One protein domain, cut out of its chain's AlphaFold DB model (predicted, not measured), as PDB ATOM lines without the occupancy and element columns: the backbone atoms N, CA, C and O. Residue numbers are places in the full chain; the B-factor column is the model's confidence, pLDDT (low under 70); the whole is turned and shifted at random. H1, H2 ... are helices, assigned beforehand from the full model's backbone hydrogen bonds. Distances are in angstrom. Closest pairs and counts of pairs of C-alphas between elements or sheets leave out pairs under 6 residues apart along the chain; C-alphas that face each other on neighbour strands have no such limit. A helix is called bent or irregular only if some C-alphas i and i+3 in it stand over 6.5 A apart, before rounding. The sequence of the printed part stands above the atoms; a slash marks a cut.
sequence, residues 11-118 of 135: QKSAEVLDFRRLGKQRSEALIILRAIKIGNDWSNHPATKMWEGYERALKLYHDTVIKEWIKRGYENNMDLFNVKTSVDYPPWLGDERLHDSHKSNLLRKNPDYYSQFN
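This is residues 11 to 118 of the 135 residues of an uncharacterized protein of candidate division MSBL1 archaeon SCGC-AAA259E19 (UniProt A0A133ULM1). Two long helices, H2 and H4, run side by side in opposite directions as the core, with short H1 packed on H4 and short H3 crossing H2 near its last residues. A long link without named elements then leads from H4 to H5, and H6 and H7 make a corner on another side, apart from the core pair. The printed part has 108 residues with seven named helices, H1 to H7 in chain order, and no named strand; the class is all helix. It is compact, with a radius of gyration of the C-alphas of 14.1 A, and rounded, spanning 39 by 32 by 29 A.

H1, residues 11 to 15, touches residues 64 to 68 of H4, residues 55 to 71; the closest C-alphas, of Ala 14 and Val 65, are 5.6 A apart. H2, residues 19 to 38, touches H4 at a shallow tilt of 24 degrees, opposite ways, closest at C-alphas of Arg 26 and His 62, 5.7 A. With residues 32 to 36 H2 touches H3, residues 46 to 51, about perpendicular at 75 degrees; the closest C-alphas, of Ile 32 and Thr 48, are 5.4 A apart. H5, residues 91 to 94, touches no helix. H6, residues 96 to 109, and H7, residues 111 to 117, touch only at the corner, closest at C-alphas of Leu 107 and Tyr 114, 5.4 A. Every O i to N i+4 pair is within hydrogen-bond range in H1, H4 and H6; the counts are 13 of 16 in H2, 1 of 2 in H3 and 1 of 3 in H7, where 2 of 4 O i to N i+3 pairs are within range, and H5 is too short for an i+4 pair.

H1 begins at C-alpha 11 (168.991, 252.204, 216.391). H2 is 29.6 A long, with a kink of 27 degrees near residue 27; H4 is 24.1 A and H6 19.6 A. H5 is only just irregular, C-alphas 91 and 94 being 6.5 A apart. H7 ends at C-alpha 117 (154.229, 247.225, 215.681).

The two C-alphas farthest apart, of Ile 38 and Asn 118, are 40.3 A apart. The printed part has no cut; the link from H4 to H5, residues 72 to 90, is long. Residues 93 to 98, of which 96 to 98 belong to H6, stand free. The mean pLDDT of the printed part is 96.5, and no printed residue is under 70.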
ATOM      1  N   GLN A  11     169.770 251.072 216.899       98.31
ATOM      2  CA  GLN A  11     168.991 252.204 216.391       98.31
ATOM      3  C   GLN A  11     167.517 251.825 216.253       98.31
ATOM      4  O   GLN A  11     166.662 252.500 216.816       98.31
ATOM      5  N   LYS A  12     167.224 250.699 215.589       98.56
ATOM      6  CA  LYS A  12     165.843 250.222 215.420       98.56
ATOM      7  C   LYS A  12     165.193 249.901 216.770       98.56
ATOM      8  O   LYS A  12     164.014 250.170 216.970       98.56
ATOM      9  N   SER A  13     165.969 249.355 217.707       98.75
ATOM     10  CA  SER A  13     165.525 249.119 219.082       98.75
ATOM     11  C   SER A  13     165.164 250.417 219.794       98.75
ATOM     12  O   SER A  13     164.086 250.488 220.367       98.75
ATOM     13  N   ALA A  14     165.999 251.456 219.720       98.69
ATOM     14  CA  ALA A  14     165.693 252.755 220.314       98.69
ATOM     15  C   ALA A  14     164.459 253.415 219.667       98.69
ATOM     16  O   ALA A  14     163.606 253.944 220.376       98.69
ATOM     17  N   GLU A  15     164.330 253.335 218.339       98.69
ATOM     18  CA  GLU A  15     163.230 253.927 217.561       98.69
ATOM     19  C   GLU A  15     161.843 253.436 217.986       98.69
ATOM     20  O   GLU A  15     160.892 254.217 217.989       98.69
ATOM     21  N   VAL A  16     161.715 252.183 218.418       98.62
ATOM     22  CA  VAL A  16     160.410 251.633 218.815       98.62
ATOM     23  C   VAL A  16     160.071 251.811 220.286       98.62
ATOM     24  O   VAL A  16     158.970 251.457 220.684       98.62
ATOM     25  N   LEU A  17     160.980 252.316 221.123       98.69
ATOM     26  CA  LEU A  17     160.676 252.498 222.541       98.69
ATOM     27  C   LEU A  17     159.747 253.690 222.759       98.69
ATOM     28  O   LEU A  17     159.968 254.777 222.221       98.69
ATOM     29  N   ASP A  18     158.768 253.515 223.644       98.50
ATOM     30  CA  ASP A  18     158.000 254.635 224.178       98.50
ATOM     31  C   ASP A  18     158.908 255.601 224.955       98.50
ATOM     32  O   ASP A  18     159.979 255.232 225.448       98.50
ATOM     33  N   PHE A  19     158.453 256.845 225.114       97.62
ATOM     34  CA  PHE A  19     159.197 257.908 225.792       97.62
ATOM     35  C   PHE A  19     159.768 257.490 227.156       97.62
ATOM     36  O   PHE A  19     160.928 257.761 227.461       97.62
ATOM     37  N   ARG A  20     158.983 256.797 227.991       97.56
ATOM     38  CA  ARG A  20     159.417 256.427 229.345       97.56
ATOM     39  C   ARG A  20     160.533 255.388 229.285       97.56
ATOM     40  O   ARG A  20     161.495 255.484 230.045       97.56
ATOM     41  N   ARG A  21     160.403 254.392 228.402       98.31
ATOM     42  CA  ARG A  21     161.384 253.306 228.242       98.31
ATOM     43  C   ARG A  21     162.660 253.850 227.610       98.31
ATOM     44  O   ARG A  21     163.722 253.662 228.196       98.31
ATOM     45  N   LEU A  22     162.562 254.619 226.523       98.50
ATOM     46  CA  LEU A  22     163.712 255.272 225.888       98.50
ATOM     47  C   LEU A  22     164.488 256.142 226.888       98.50
ATOM     48  O   LEU A  22     165.706 256.021 227.018       98.50
ATOM     49  N   GLY A  23     163.776 256.968 227.661       97.50
ATOM     50  CA  GLY A  23     164.385 257.815 228.683       97.50
ATOM     51  C   GLY A  23     165.127 257.013 229.751       97.50
ATOM     52  O   GLY A  23     166.239 257.384 230.133       97.50
ATOM     53  N   LYS A  24     164.549 255.889 230.191       97.69
ATOM     54  CA  LYS A  24     165.139 255.007 231.203       97.69
ATOM     55  C   LYS A  24     166.407 254.307 230.703       97.69
ATOM     56  O   LYS A  24     167.374 254.218 231.464       97.69
ATOM     57  N   GLN A  25     166.429 253.887 229.437       98.19
ATOM     58  CA  GLN A  25     167.548 253.156 228.833       98.19
ATOM     59  C   GLN A  25     168.880 253.921 228.871       98.19
ATOM     60  O   GLN A  25     169.921 253.298 229.078       98.19
ATOM     61  N   ARG A  26     168.852 255.261 228.801       96.44
ATOM     62  CA  ARG A  26     170.051 256.100 228.993       96.44
ATOM     63  C   ARG A  26     170.711 255.833 230.350       96.44
ATOM     64  O   ARG A  26     171.899 255.541 230.436       96.44
ATOM     65  N   SER A  27     169.917 255.867 231.422       96.31
ATOM     66  CA  SER A  27     170.413 255.648 232.787       96.31
ATOM     67  C   SER A  27     170.783 254.188 233.070       96.31
ATOM     68  O   SER A  27     171.764 253.929 233.761       96.31
ATOM     69  N   GLU A  28     170.030 253.223 232.536       97.50
ATOM     70  CA  GLU A  28     170.262 251.800 232.820       97.50
ATOM     71  C   GLU A  28     171.543 251.273 232.176       97.50
ATOM     72  O   GLU A  28     172.276 250.535 232.832       97.50
ATOM     73  N   ALA A  29     171.883 251.725 230.964       97.75
ATOM     74  CA  ALA A  29     173.156 251.371 230.341       97.75
ATOM     75  C   ALA A  29     174.363 251.841 231.178       97.75
ATOM     76  O   ALA A  29     175.318 251.087 231.357       97.75
ATOM     77  N   LEU A  30     174.309 253.044 231.772       95.94
ATOM     78  CA  LEU A  30     175.357 253.512 232.690       95.94
ATOM     79  C   LEU A  30     175.421 252.699 233.985       95.94
ATOM     80  O   LEU A  30     176.515 252.442 234.490       95.94
ATOM     81  N   ILE A  31     174.270 252.295 234.526       96.81
ATOM     82  CA  ILE A  31     174.219 251.451 235.727       96.81
ATOM     83  C   ILE A  31     174.900 250.108 235.453       96.81
ATOM     84  O   ILE A  31     175.725 249.692 236.264       96.81
ATOM     85  N   ILE A  32     174.622 249.479 234.305       97.69
ATOM     86  CA  ILE A  32     175.275 248.228 233.893       97.69
ATOM     87  C   ILE A  32     176.781 248.439 233.718       97.69
ATOM     88  O   ILE A  32     177.569 247.722 234.325       97.69
ATOM     89  N   LEU A  33     177.202 249.468 232.971       97.06
ATOM     90  CA  LEU A  33     178.625 249.783 232.785       97.06
ATOM     91  C   LEU A  33     179.356 249.973 234.119       97.06
ATOM     92  O   LEU A  33     180.494 249.533 234.282       97.06
ATOM     93  N   ARG A  34     178.707 250.628 235.085       96.25
ATOM     94  CA  ARG A  34     179.252 250.807 236.430       96.25
ATOM     95  C   ARG A  34     179.311 249.479 237.187       96.25
ATOM     96  O   ARG A  34     180.338 249.202 237.796       96.25
ATOM     97  N   ALA A  35     178.256 248.669 237.134       96.94
ATOM     98  CA  ALA A  35     178.210 247.360 237.783       96.94
ATOM     99  C   ALA A  35     179.319 246.421 237.282       96.94
ATOM    100  O   ALA A  35     179.957 245.767 238.102       96.94
ATOM    101  N   ILE A  36     179.595 246.430 235.970       96.38
ATOM    102  CA  ILE A  36     180.703 245.685 235.352       96.38
ATOM    103  C   ILE A  36     182.057 246.234 235.822       96.38
ATOM    104  O   ILE A  36     182.936 245.479 236.224       96.38
ATOM    105  N   LYS A  37     182.248 247.561 235.788       95.06
ATOM    106  CA  LYS A  37     183.565 248.173 236.028       95.06
ATOM    107  C   LYS A  37     184.023 248.127 237.486       95.06
ATOM    108  O   LYS A  37     185.212 247.958 237.733       95.06
ATOM    109  N   ILE A  38     183.126 248.412 238.432       94.56
ATOM    110  CA  ILE A  38     183.502 248.623 239.843       94.56
ATOM    111  C   ILE A  38     182.833 247.655 240.819       94.56
ATOM    112  O   ILE A  38     183.223 247.628 241.981       94.56
ATOM    113  N   GLY A  39     181.840 246.885 240.376       91.06
ATOM    114  CA  GLY A  39     181.029 246.064 241.268       91.06
ATOM    115  C   GLY A  39     179.964 246.863 242.037       91.06
ATOM    116  O   GLY A  39     180.195 248.007 242.432       91.06
ATOM    117  N   ASN A  40     178.774 246.285 242.231       86.94
ATOM    118  CA  ASN A  40     177.700 246.760 243.121       86.94
ATOM    119  C   ASN A  40     176.583 245.693 243.252       86.94
ATOM    120  O   ASN A  40     176.721 244.575 242.759       86.94
ATOM    121  N   ASP A  41     175.444 246.060 243.850       90.19
ATOM    122  CA  ASP A  41     174.254 245.197 243.999       90.19
ATOM    123  C   ASP A  41     173.698 244.649 242.670       90.19
ATOM    124  O   ASP A  41     172.934 243.685 242.652       90.19
ATOM    125  N   TRP A  42     174.088 245.238 241.537       92.62
ATOM    126  CA  TRP A  42     173.660 244.832 240.202       92.62
ATOM    127  C   TRP A  42     174.671 243.946 239.475       92.62
ATOM    128  O   TRP A  42     174.366 243.489 238.373       92.62
ATOM    129  N   SER A  43     175.844 243.667 240.047       92.25
ATOM    130  CA  SER A  43     176.880 242.862 239.382       92.25
ATOM    131  C   SER A  43     176.399 241.461 239.020       92.25
ATOM    132  O   SER A  43     176.696 240.961 237.944       92.25
ATOM    133  N   ASN A  44     175.578 240.846 239.874       93.50
ATOM    134  CA  ASN A  44     175.045 239.509 239.617       93.50
ATOM    135  C   ASN A  44     173.774 239.492 238.755       93.50
ATOM    136  O   ASN A  44     173.267 238.411 238.450       93.50
ATOM    137  N   HIS A  45     173.252 240.659 238.370       95.12
ATOM    138  CA  HIS A  45     172.017 240.748 237.602       95.12
ATOM    139  C   HIS A  45     172.210 240.158 236.190       95.12
ATOM    140  O   HIS A  45     173.220 240.466 235.554       95.12
ATOM    141  N   PRO A  46     171.253 239.381 235.646       95.31
ATOM    142  CA  PRO A  46     171.387 238.767 234.320       95.31
ATOM    143  C   PRO A  46     171.686 239.768 233.195       95.31
ATOM    144  O   PRO A  46     172.600 239.552 232.404       95.31
ATOM    145  N   ALA A  47     171.008 240.921 233.196       95.00
ATOM    146  CA  ALA A  47     171.313 242.013 232.267       95.00
ATOM    147  C   ALA A  47     172.759 242.528 232.389       95.00
ATOM    148  O   ALA A  47     173.331 242.944 231.396       95.00
ATOM    149  N   THR A  48     173.370 242.510 233.576       96.69
ATOM    150  CA  THR A  48     174.784 242.885 233.718       96.69
ATOM    151  C   THR A  48     175.677 241.814 233.105       96.69
ATOM    152  O   THR A  48     176.515 242.129 232.266       96.69
ATOM    153  N   LYS A  49     175.431 240.548 233.462       95.69
ATOM    154  CA  LYS A  49     176.218 239.393 233.011       95.69
ATOM    155  C   LYS A  49     176.246 239.238 231.493       95.69
ATOM    156  O   LYS A  49     177.307 238.975 230.942       95.69
ATOM    157  N   MET A  50     175.121 239.442 230.801       95.88
ATOM    158  CA  MET A  50     175.090 239.318 229.334       95.88
ATOM    159  C   MET A  50     175.974 240.359 228.621       95.88
ATOM    160  O   MET A  50     176.416 240.114 227.501       95.88
ATOM    161  N   TRP A  51     176.240 241.510 229.253       97.12
ATOM    162  CA  TRP A  51     177.056 242.593 228.693       97.12
ATOM    163  C   TRP A  51     178.535 242.548 229.112       97.12
ATOM    164  O   TRP A  51     179.325 243.337 228.585       97.12
ATOM    165  N   GLU A  52     178.933 241.665 230.033       95.31
ATOM    166  CA  GLU A  52     180.335 241.517 230.454       95.31
ATOM    167  C   GLU A  52     181.232 241.148 229.261       95.31
ATOM    168  O   GLU A  52     180.933 240.219 228.512       95.31
ATOM    169  N   GLY A  53     182.333 241.886 229.068       95.44
ATOM    170  CA  GLY A  53     183.227 241.728 227.913       95.44
ATOM    171  C   GLY A  53     182.776 242.459 226.641       95.44
ATOM    172  O   GLY A  53     183.531 242.514 225.671       95.44
ATOM    173  N   TYR A  54     181.583 243.068 226.643       96.81
ATOM    174  CA  TYR A  54     181.019 243.829 225.521       96.81
ATOM    175  C   TYR A  54     180.719 245.290 225.897       96.81
ATOM    176  O   TYR A  54     179.819 245.935 225.351       96.81
ATOM    177  N   GLU A  55     181.496 245.877 226.812       97.44
ATOM    178  CA  GLU A  55     181.259 247.218 227.362       97.44
ATOM    179  C   GLU A  55     181.327 248.305 226.284       97.44
ATOM    180  O   GLU A  55     180.654 249.331 226.377       97.44
ATOM    181  N   ARG A  56     182.140 248.101 225.240       97.94
ATOM    182  CA  ARG A  56     182.203 249.018 224.090       97.94
ATOM    183  C   ARG A  56     180.897 249.017 223.294       97.94
ATOM    184  O   ARG A  56     180.441 250.096 222.918       97.94
ATOM    185  N   ALA A  57     180.285 247.852 223.087       97.94
ATOM    186  CA  ALA A  57     178.978 247.745 222.447       97.94
ATOM    187  C   ALA A  57     177.871 248.339 223.332       97.94
ATOM    188  O   ALA A  57     177.026 249.072 222.827       97.94
ATOM    189  N   LEU A  58     177.925 248.147 224.654       98.12
ATOM    190  CA  LEU A  58     176.976 248.780 225.577       98.12
ATOM    191  C   LEU A  58     177.093 250.315 225.601       98.12
ATOM    192  O   LEU A  58     176.087 251.021 225.661       98.12
ATOM    193  N   LYS A  59     178.311 250.862 225.509       98.25
ATOM    194  CA  LYS A  59     178.521 252.311 225.337       98.25
ATOM    195  C   LYS A  59     177.971 252.814 224.002       98.25
ATOM    196  O   LYS A  59     177.387 253.892 223.957       98.25
ATOM    197  N   LEU A  60     178.125 252.038 222.928       98.31
ATOM    198  CA  LEU A  60     177.518 252.369 221.640       98.31
ATOM    199  C   LEU A  60     175.984 252.363 221.737       98.31
ATOM    200  O   LEU A  60     175.353 253.308 221.277       98.31
ATOM    201  N   TYR A  61     175.394 251.361 222.394       98.38
ATOM    202  CA  TYR A  61     173.959 251.314 222.687       98.38
ATOM    203  C   TYR A  61     173.491 252.557 223.459       98.38
ATOM    204  O   TYR A  61     172.534 253.212 223.050       98.38
ATOM    205  N   HIS A  62     174.201 252.928 224.529       98.38
ATOM    206  CA  HIS A  62     173.934 254.141 225.305       98.38
ATOM    207  C   HIS A  62     173.913 255.399 224.422       98.38
ATOM    208  O   HIS A  62     172.952 256.173 224.459       98.38
ATOM    209  N   ASP A  63     174.941 255.579 223.593       98.19
ATOM    210  CA  ASP A  63     175.040 256.729 222.697       98.19
ATOM    211  C   ASP A  63     173.910 256.744 221.661       98.19
ATOM    212  O   ASP A  63     173.362 257.805 221.364       98.19
ATOM    213  N   THR A  64     173.529 255.583 221.126       98.25
ATOM    214  CA  THR A  64     172.401 255.444 220.195       98.25
ATOM    215  C   THR A  64     171.077 255.841 220.844       98.25
ATOM    216  O   THR A  64     170.314 256.606 220.256       98.25
ATOM    217  N   VAL A  65     170.822 255.399 222.078       98.50
ATOM    218  CA  VAL A  65     169.615 255.769 222.833       98.50
ATOM    219  C   VAL A  65     169.570 257.278 223.097       98.50
ATOM    220  O   VAL A  65     168.518 257.893 222.923       98.50
ATOM    221  N   ILE A  66     170.692 257.902 223.476       98.44
ATOM    222  CA  ILE A  66     170.763 259.362 223.660       98.44
ATOM    223  C   ILE A  66     170.520 260.100 222.342       98.44
ATOM    224  O   ILE A  66     169.785 261.085 222.319       98.44
ATOM    225  N   LYS A  67     171.111 259.639 221.237       98.25
ATOM    226  CA  LYS A  67     170.904 260.255 219.921       98.25
ATOM    227  C   LYS A  67     169.439 260.195 219.500       98.25
ATOM    228  O   LYS A  67     168.912 261.205 219.047       98.25
ATOM    229  N   GLU A  68     168.771 259.060 219.701       98.75
ATOM    230  CA  GLU A  68     167.337 258.924 219.428       98.75
ATOM    231  C   GLU A  68     166.493 259.815 220.355       98.75
ATOM    232  O   GLU A  68     165.556 260.468 219.904       98.75
ATOM    233  N   TRP A  69     166.861 259.925 221.635       98.50
ATOM    234  CA  TRP A  69     166.220 260.835 222.588       98.50
ATOM    235  C   TRP A  69     166.294 262.302 222.135       98.50
ATOM    236  O   TRP A  69     165.274 262.986 222.079       98.50
ATOM    237  N   ILE A  70     167.484 262.766 221.744       98.44
ATOM    238  CA  ILE A  70     167.703 264.130 221.240       98.44
ATOM    239  C   ILE A  70     166.971 264.343 219.911       98.44
ATOM    240  O   ILE A  70     166.330 265.374 219.719       98.44
ATOM    241  N   LYS A  71     167.017 263.365 218.998       98.50
ATOM    242  CA  LYS A  71     166.332 263.416 217.694       98.50
ATOM    243  C   LYS A  71     164.822 263.619 217.838       98.50
ATOM    244  O   LYS A  71     164.223 264.287 217.001       98.50
ATOM    245  N   ARG A  72     164.209 263.097 218.907       98.31
ATOM    246  CA  ARG A  72     162.788 263.312 219.240       98.31
ATOM    247  C   ARG A  72     162.490 264.661 219.904       98.31
ATOM    248  O   ARG A  72     161.344 264.913 220.261       98.31
ATOM    249  N   GLY A  73     163.495 265.521 220.066       98.19
ATOM    250  CA  GLY A  73     163.356 266.867 220.624       98.19
ATOM    251  C   GLY A  73     163.425 266.937 222.150       98.19
ATOM    252  O   GLY A  73     163.047 267.955 222.723       98.19
ATOM    253  N   TYR A  74     163.887 265.879 222.823       98.06
ATOM    254  CA  TYR A  74     164.006 265.876 224.279       98.06
ATOM    255  C   TYR A  74     165.369 266.391 224.753       98.06
ATOM    256  O   TYR A  74     166.410 266.105 224.160       98.06
ATOM    257  N   GLU A  75     165.372 267.097 225.884       97.38
ATOM    258  CA  GLU A  75     166.594 267.615 226.500       97.38
ATOM    259  C   GLU A  75     167.462 266.481 227.068       97.38
ATOM    260  O   GLU A  75     166.974 265.555 227.729       97.38
ATOM    261  N   ASN A  76     168.770 266.550 226.817       96.94
ATOM    262  CA  ASN A  76     169.741 265.588 227.315       96.94
ATOM    263  C   ASN A  76     170.827 266.276 228.146       96.94
ATOM    264  O   ASN A  76     171.434 267.242 227.703       96.94
ATOM    265  N   ASN A  77     171.113 265.701 229.311       95.94
ATOM    266  CA  ASN A  77     172.142 266.143 230.252       95.94
ATOM    267  C   ASN A  77     173.190 265.050 230.539       95.94
ATOM    268  O   ASN A  77     173.912 265.134 231.527       95.94
ATOM    269  N   MET A  78     173.227 263.996 229.721       96.25
ATOM    270  CA  MET A  78     174.137 262.861 229.875       96.25
ATOM    271  C   MET A  78     175.223 262.902 228.799       96.25
ATOM    272  O   MET A  78     174.921 263.142 227.630       96.25
ATOM    273  N   ASP A  79     176.467 262.626 229.179       96.69
ATOM    274  CA  ASP A  79     177.596 262.619 228.248       96.69
ATOM    275  C   ASP A  79     177.529 261.449 227.265       96.69
ATOM    276  O   ASP A  79     177.215 260.323 227.644       96.69
ATOM    277  N   LEU A  80     177.893 261.698 226.007       97.31
ATOM    278  CA  LEU A  80     178.129 260.641 225.023       97.31
ATOM    279  C   LEU A  80     179.543 260.069 225.182       97.31
ATOM    280  O   LEU A  80     180.510 260.813 225.350       97.31
ATOM    281  N   PHE A  81     179.691 258.754 225.031       97.12
ATOM    282  CA  PHE A  81     181.004 258.102 224.992       97.12
ATOM    283  C   PHE A  81     181.724 258.291 223.651       97.12
ATOM    284  O   PHE A  81     182.942 258.118 223.582       97.12
ATOM    285  N   ASN A  82     180.985 258.635 222.594       93.94
ATOM    286  CA  ASN A  82     181.460 258.816 221.223       93.94
ATOM    287  C   ASN A  82     182.176 257.571 220.672       93.94
ATOM    288  O   ASN A  82     183.232 257.654 220.037       93.94
ATOM    289  N   VAL A  83     181.598 256.392 220.918       91.25
ATOM    290  CA  VAL A  83     182.171 255.123 220.449       91.25
ATOM    291  C   VAL A  83     181.999 254.990 218.933       91.25
ATOM    292  O   VAL A  83     180.915 255.199 218.391       91.25
ATOM    293  N   LYS A  84     183.080 254.627 218.229       87.12
ATOM    294  CA  LYS A  84     183.025 254.281 216.799       87.12
ATOM    295  C   LYS A  84     182.198 253.007 216.598       87.12
ATOM    296  O   LYS A  84     182.246 252.118 217.435       87.12
ATOM    297  N   THR A  85     181.520 252.870 215.463       80.12
ATOM    298  CA  THR A  85     180.660 251.708 215.154       80.12
ATOM    299  C   THR A  85     181.408 250.377 215.006       80.12
ATOM    300  O   THR A  85     180.786 249.322 215.099       80.12
ATOM    301  N   SER A  86     182.732 250.415 214.813       88.88
ATOM    302  CA  SER A  86     183.607 249.238 214.841       88.88
ATOM    303  C   SER A  86     183.868 248.813 216.292       88.88
ATOM    304  O   SER A  86     184.842 249.243 216.922       88.88
ATOM    305  N   VAL A  87     182.961 248.004 216.831       94.31
ATOM    306  CA  VAL A  87     183.070 247.343 218.137       94.31
ATOM    307  C   VAL A  87     182.804 245.856 217.976       94.31
ATOM    308  O   VAL A  87     182.110 245.452 217.045       94.31
ATOM    309  N   ASP A  88     183.318 245.066 218.910       94.56
ATOM    310  CA  ASP A  88     182.923 243.671 219.044       94.56
ATOM    311  C   ASP A  88     181.503 243.627 219.606       94.56
ATOM    312  O   ASP A  88     181.227 244.166 220.685       94.56
ATOM    313  N   TYR A  89     180.591 243.041 218.835       95.81
ATOM    314  CA  TYR A  89     179.208 242.862 219.250       95.81
ATOM    315  C   TYR A  89     179.046 241.516 219.953       95.81
ATOM    316  O   TYR A  89     179.688 240.539 219.557       95.81
ATOM    317  N   PRO A  90     178.173 241.446 220.968       95.19
ATOM    318  CA  PRO A  90     177.847 240.172 221.568       95.19
ATOM    319  C   PRO A  90     177.165 239.250 220.546       95.19
ATOM    320  O   PRO A  90     176.275 239.711 219.826       95.19
ATOM    321  N   PRO A  91     177.522 237.956 220.493       94.75
ATOM    322  CA  PRO A  91     176.941 237.005 219.540       94.75
ATOM    323  C   PRO A  91     175.432 236.833 219.742       94.75
ATOM    324  O   PRO A  91     174.690 236.674 218.776       94.75
ATOM    325  N   TRP A  92     174.953 236.980 220.981       95.44
ATOM    326  CA  TRP A  92     173.529 236.949 221.308       95.44
ATOM    327  C   TRP A  92     172.729 238.130 220.745       95.44
ATOM    328  O   TRP A  92     171.502 238.113 220.811       95.44
ATOM    329  N   LEU A  93     173.367 239.174 220.195       96.44
ATOM    330  CA  LEU A  93     172.650 240.326 219.637       96.44
ATOM    331  C   LEU A  93     171.780 239.952 218.431       96.44
ATOM    332  O   LEU A  93     170.891 240.722 218.097       96.44
ATOM    333  N   GLY A  94     172.041 238.814 217.784       94.75
ATOM    334  CA  GLY A  94     171.198 238.262 216.723       94.75
ATOM    335  C   GLY A  94     170.225 237.172 217.184       94.75
ATOM    336  O   GLY A  94     169.559 236.592 216.334       94.75
ATOM    337  N   ASP A  95     170.161 236.856 218.481       96.56
ATOM    338  CA  ASP A  95     169.310 235.781 219.000       96.56
ATOM    339  C   ASP A  95     167.848 236.240 219.096       96.56
ATOM    340  O   ASP A  95     167.495 237.133 219.875       96.56
ATOM    341  N   GLU A  96     166.972 235.604 218.320       97.06
ATOM    342  CA  GLU A  96     165.542 235.916 218.291       97.06
ATOM    343  C   GLU A  96     164.869 235.730 219.656       97.06
ATOM    344  O   GLU A  96     164.007 236.534 220.012       97.06
ATOM    345  N   ARG A  97     165.325 234.780 220.488       97.25
ATOM    346  CA  ARG A  97     164.771 234.548 221.837       97.25
ATOM    347  C   ARG A  97     164.905 235.790 222.717       97.25
ATOM    348  O   ARG A  97     163.986 236.144 223.462       97.25
ATOM    349  N   LEU A  98     166.033 236.496 222.605       97.50
ATOM    350  CA  LEU A  98     166.258 237.755 223.313       97.50
ATOM    351  C   LEU A  98     165.280 238.825 222.826       97.50
ATOM    352  O   LEU A  98     164.619 239.483 223.632       97.50
ATOM    353  N   HIS A  99     165.190 239.003 221.511       98.19
ATOM    354  CA  HIS A  99     164.344 240.028 220.913       98.19
ATOM    355  C   HIS A  99     162.867 239.808 221.224       98.19
ATOM    356  O   HIS A  99     162.178 240.756 221.600       98.19
ATOM    357  N   ASP A 100     162.394 238.572 221.130       98.56
ATOM    358  CA  ASP A 100     160.995 238.232 221.347       98.56
ATOM    359  C   ASP A 100     160.609 238.339 222.818       98.56
ATOM    360  O   ASP A 100     159.566 238.918 223.124       98.56
ATOM    361  N   SER A 101     161.483 237.936 223.748       98.19
ATOM    362  CA  SER A 101     161.237 238.178 225.176       98.19
ATOM    363  C   SER A 101     161.155 239.677 225.511       98.19
ATOM    364  O   SER A 101     160.312 240.109 226.305       98.19
ATOM    365  N   HIS A 102     161.968 240.515 224.854       98.19
ATOM    366  CA  HIS A 102     161.894 241.968 224.999       98.19
ATOM    367  C   HIS A 102     160.613 242.553 224.405       98.19
ATOM    368  O   HIS A 102     159.970 243.362 225.073       98.19
ATOM    369  N   LYS A 103     160.226 242.153 223.187       98.62
ATOM    370  CA  LYS A 103     158.966 242.568 222.548       98.62
ATOM    371  C   LYS A 103     157.760 242.176 223.406       98.62
ATOM    372  O   LYS A 103     156.936 243.035 223.714       98.62
ATOM    373  N   SER A 104     157.719 240.925 223.864       98.44
ATOM    374  CA  SER A 104     156.696 240.384 224.765       98.44
ATOM    375  C   SER A 104     156.554 241.228 226.030       98.44
ATOM    376  O   SER A 104     155.469 241.689 226.384       98.44
ATOM    377  N   ASN A 105     157.674 241.552 226.682       97.94
ATOM    378  CA  ASN A 105     157.618 242.401 227.860       97.94
ATOM    379  C   ASN A 105     157.214 243.846 227.539       97.94
ATOM    380  O   ASN A 105     156.506 244.464 228.332       97.94
ATOM    381  N   LEU A 106     157.658 244.417 226.418       98.38
ATOM    382  CA  LEU A 106     157.232 245.756 226.010       98.38
ATOM    383  C   LEU A 106     155.709 245.809 225.812       98.38
ATOM    384  O   LEU A 106     155.085 246.722 226.355       98.38
ATOM    385  N   LEU A 107     155.112 244.792 225.177       98.38
ATOM    386  CA  LEU A 107     153.656 244.638 225.072       98.38
ATOM    387  C   LEU A 107     152.988 244.674 226.454       98.38
ATOM    388  O   LEU A 107     152.141 245.534 226.673       98.38
ATOM    389  N   ARG A 108     153.452 243.893 227.445       97.25
ATOM    390  CA  ARG A 108     152.929 243.976 228.835       97.25
ATOM    391  C   ARG A 108     153.061 245.358 229.456       97.25
ATOM    392  O   ARG A 108     152.251 245.783 230.277       97.25
ATOM    393  N   LYS A 109     154.162 246.043 229.151       97.06
ATOM    394  CA  LYS A 109     154.513 247.324 229.764       97.06
ATOM    395  C   LYS A 109     153.660 248.472 229.237       97.06
ATOM    396  O   LYS A 109     153.530 249.449 229.978       97.06
ATOM    397  N   ASN A 110     153.186 248.411 227.994       97.94
ATOM    398  CA  ASN A 110     152.294 249.407 227.401       97.94
ATOM    399  C   ASN A 110     151.588 248.841 226.143       97.94
ATOM    400  O   ASN A 110     152.030 249.133 225.027       97.94
ATOM    401  N   PRO A 111     150.513 248.049 226.305       97.25
ATOM    402  CA  PRO A 111     149.858 247.370 225.184       97.25
ATOM    403  C   PRO A 111     149.402 248.333 224.082       97.25
ATOM    404  O   PRO A 111     149.654 248.095 222.901       97.25
ATOM    405  N   ASP A 112     148.819 249.470 224.470       97.75
ATOM    406  CA  ASP A 112     148.297 250.473 223.536       97.75
ATOM    407  C   ASP A 112     149.394 251.035 222.630       97.75
ATOM    408  O   ASP A 112     149.202 251.180 221.426       97.75
ATOM    409  N   TYR A 113     150.574 251.318 223.188       98.25
ATOM    410  CA  TYR A 113     151.684 251.832 222.394       98.25
ATOM    411  C   TYR A 113     152.331 250.741 221.538       98.25
ATOM    412  O   TYR A 113     152.602 250.981 220.369       98.25
ATOM    413  N   TYR A 114     152.614 249.556 222.087       98.38
ATOM    414  CA  TYR A 114     153.411 248.555 221.364       98.38
ATOM    415  C   TYR A 114     152.604 247.707 220.373       98.38
ATOM    416  O   TYR A 114     153.193 247.160 219.441       98.38
ATOM    417  N   SER A 115     151.273 247.653 220.494       96.31
ATOM    418  CA  SER A 115     150.405 246.957 219.529       96.31
ATOM    419  C   SER A 115     150.546 247.486 218.095       96.31
ATOM    420  O   SER A 115     150.404 246.717 217.148       96.31
ATOM    421  N   GLN A 116     150.939 248.754 217.914       97.88
ATOM    422  CA  GLN A 116     151.155 249.361 216.593       97.88
ATOM    423  C   GLN A 116     152.220 248.647 215.742       97.88
ATOM    424  O   GLN A 116     152.239 248.798 214.521       97.88
ATOM    425  N   PHE A 117     153.136 247.903 216.375       97.81
ATOM    426  CA  PHE A 117     154.229 247.225 215.681       97.81
ATOM    427  C   PHE A 117     153.848 245.840 215.148       97.81
ATOM    428  O   PHE A 117     154.659 245.252 214.435       97.81
ATOM    429  N   ASN A 118     152.647 245.335 215.469       96.25
ATOM    430  CA  ASN A 118     152.133 244.037 215.018       96.25
ATOM    431  C   ASN A 118     153.155 242.896 215.176       96.25
ATOM    432  O   ASN A 118     153.372 242.108 214.259       96.25
TER     433      ASN A 118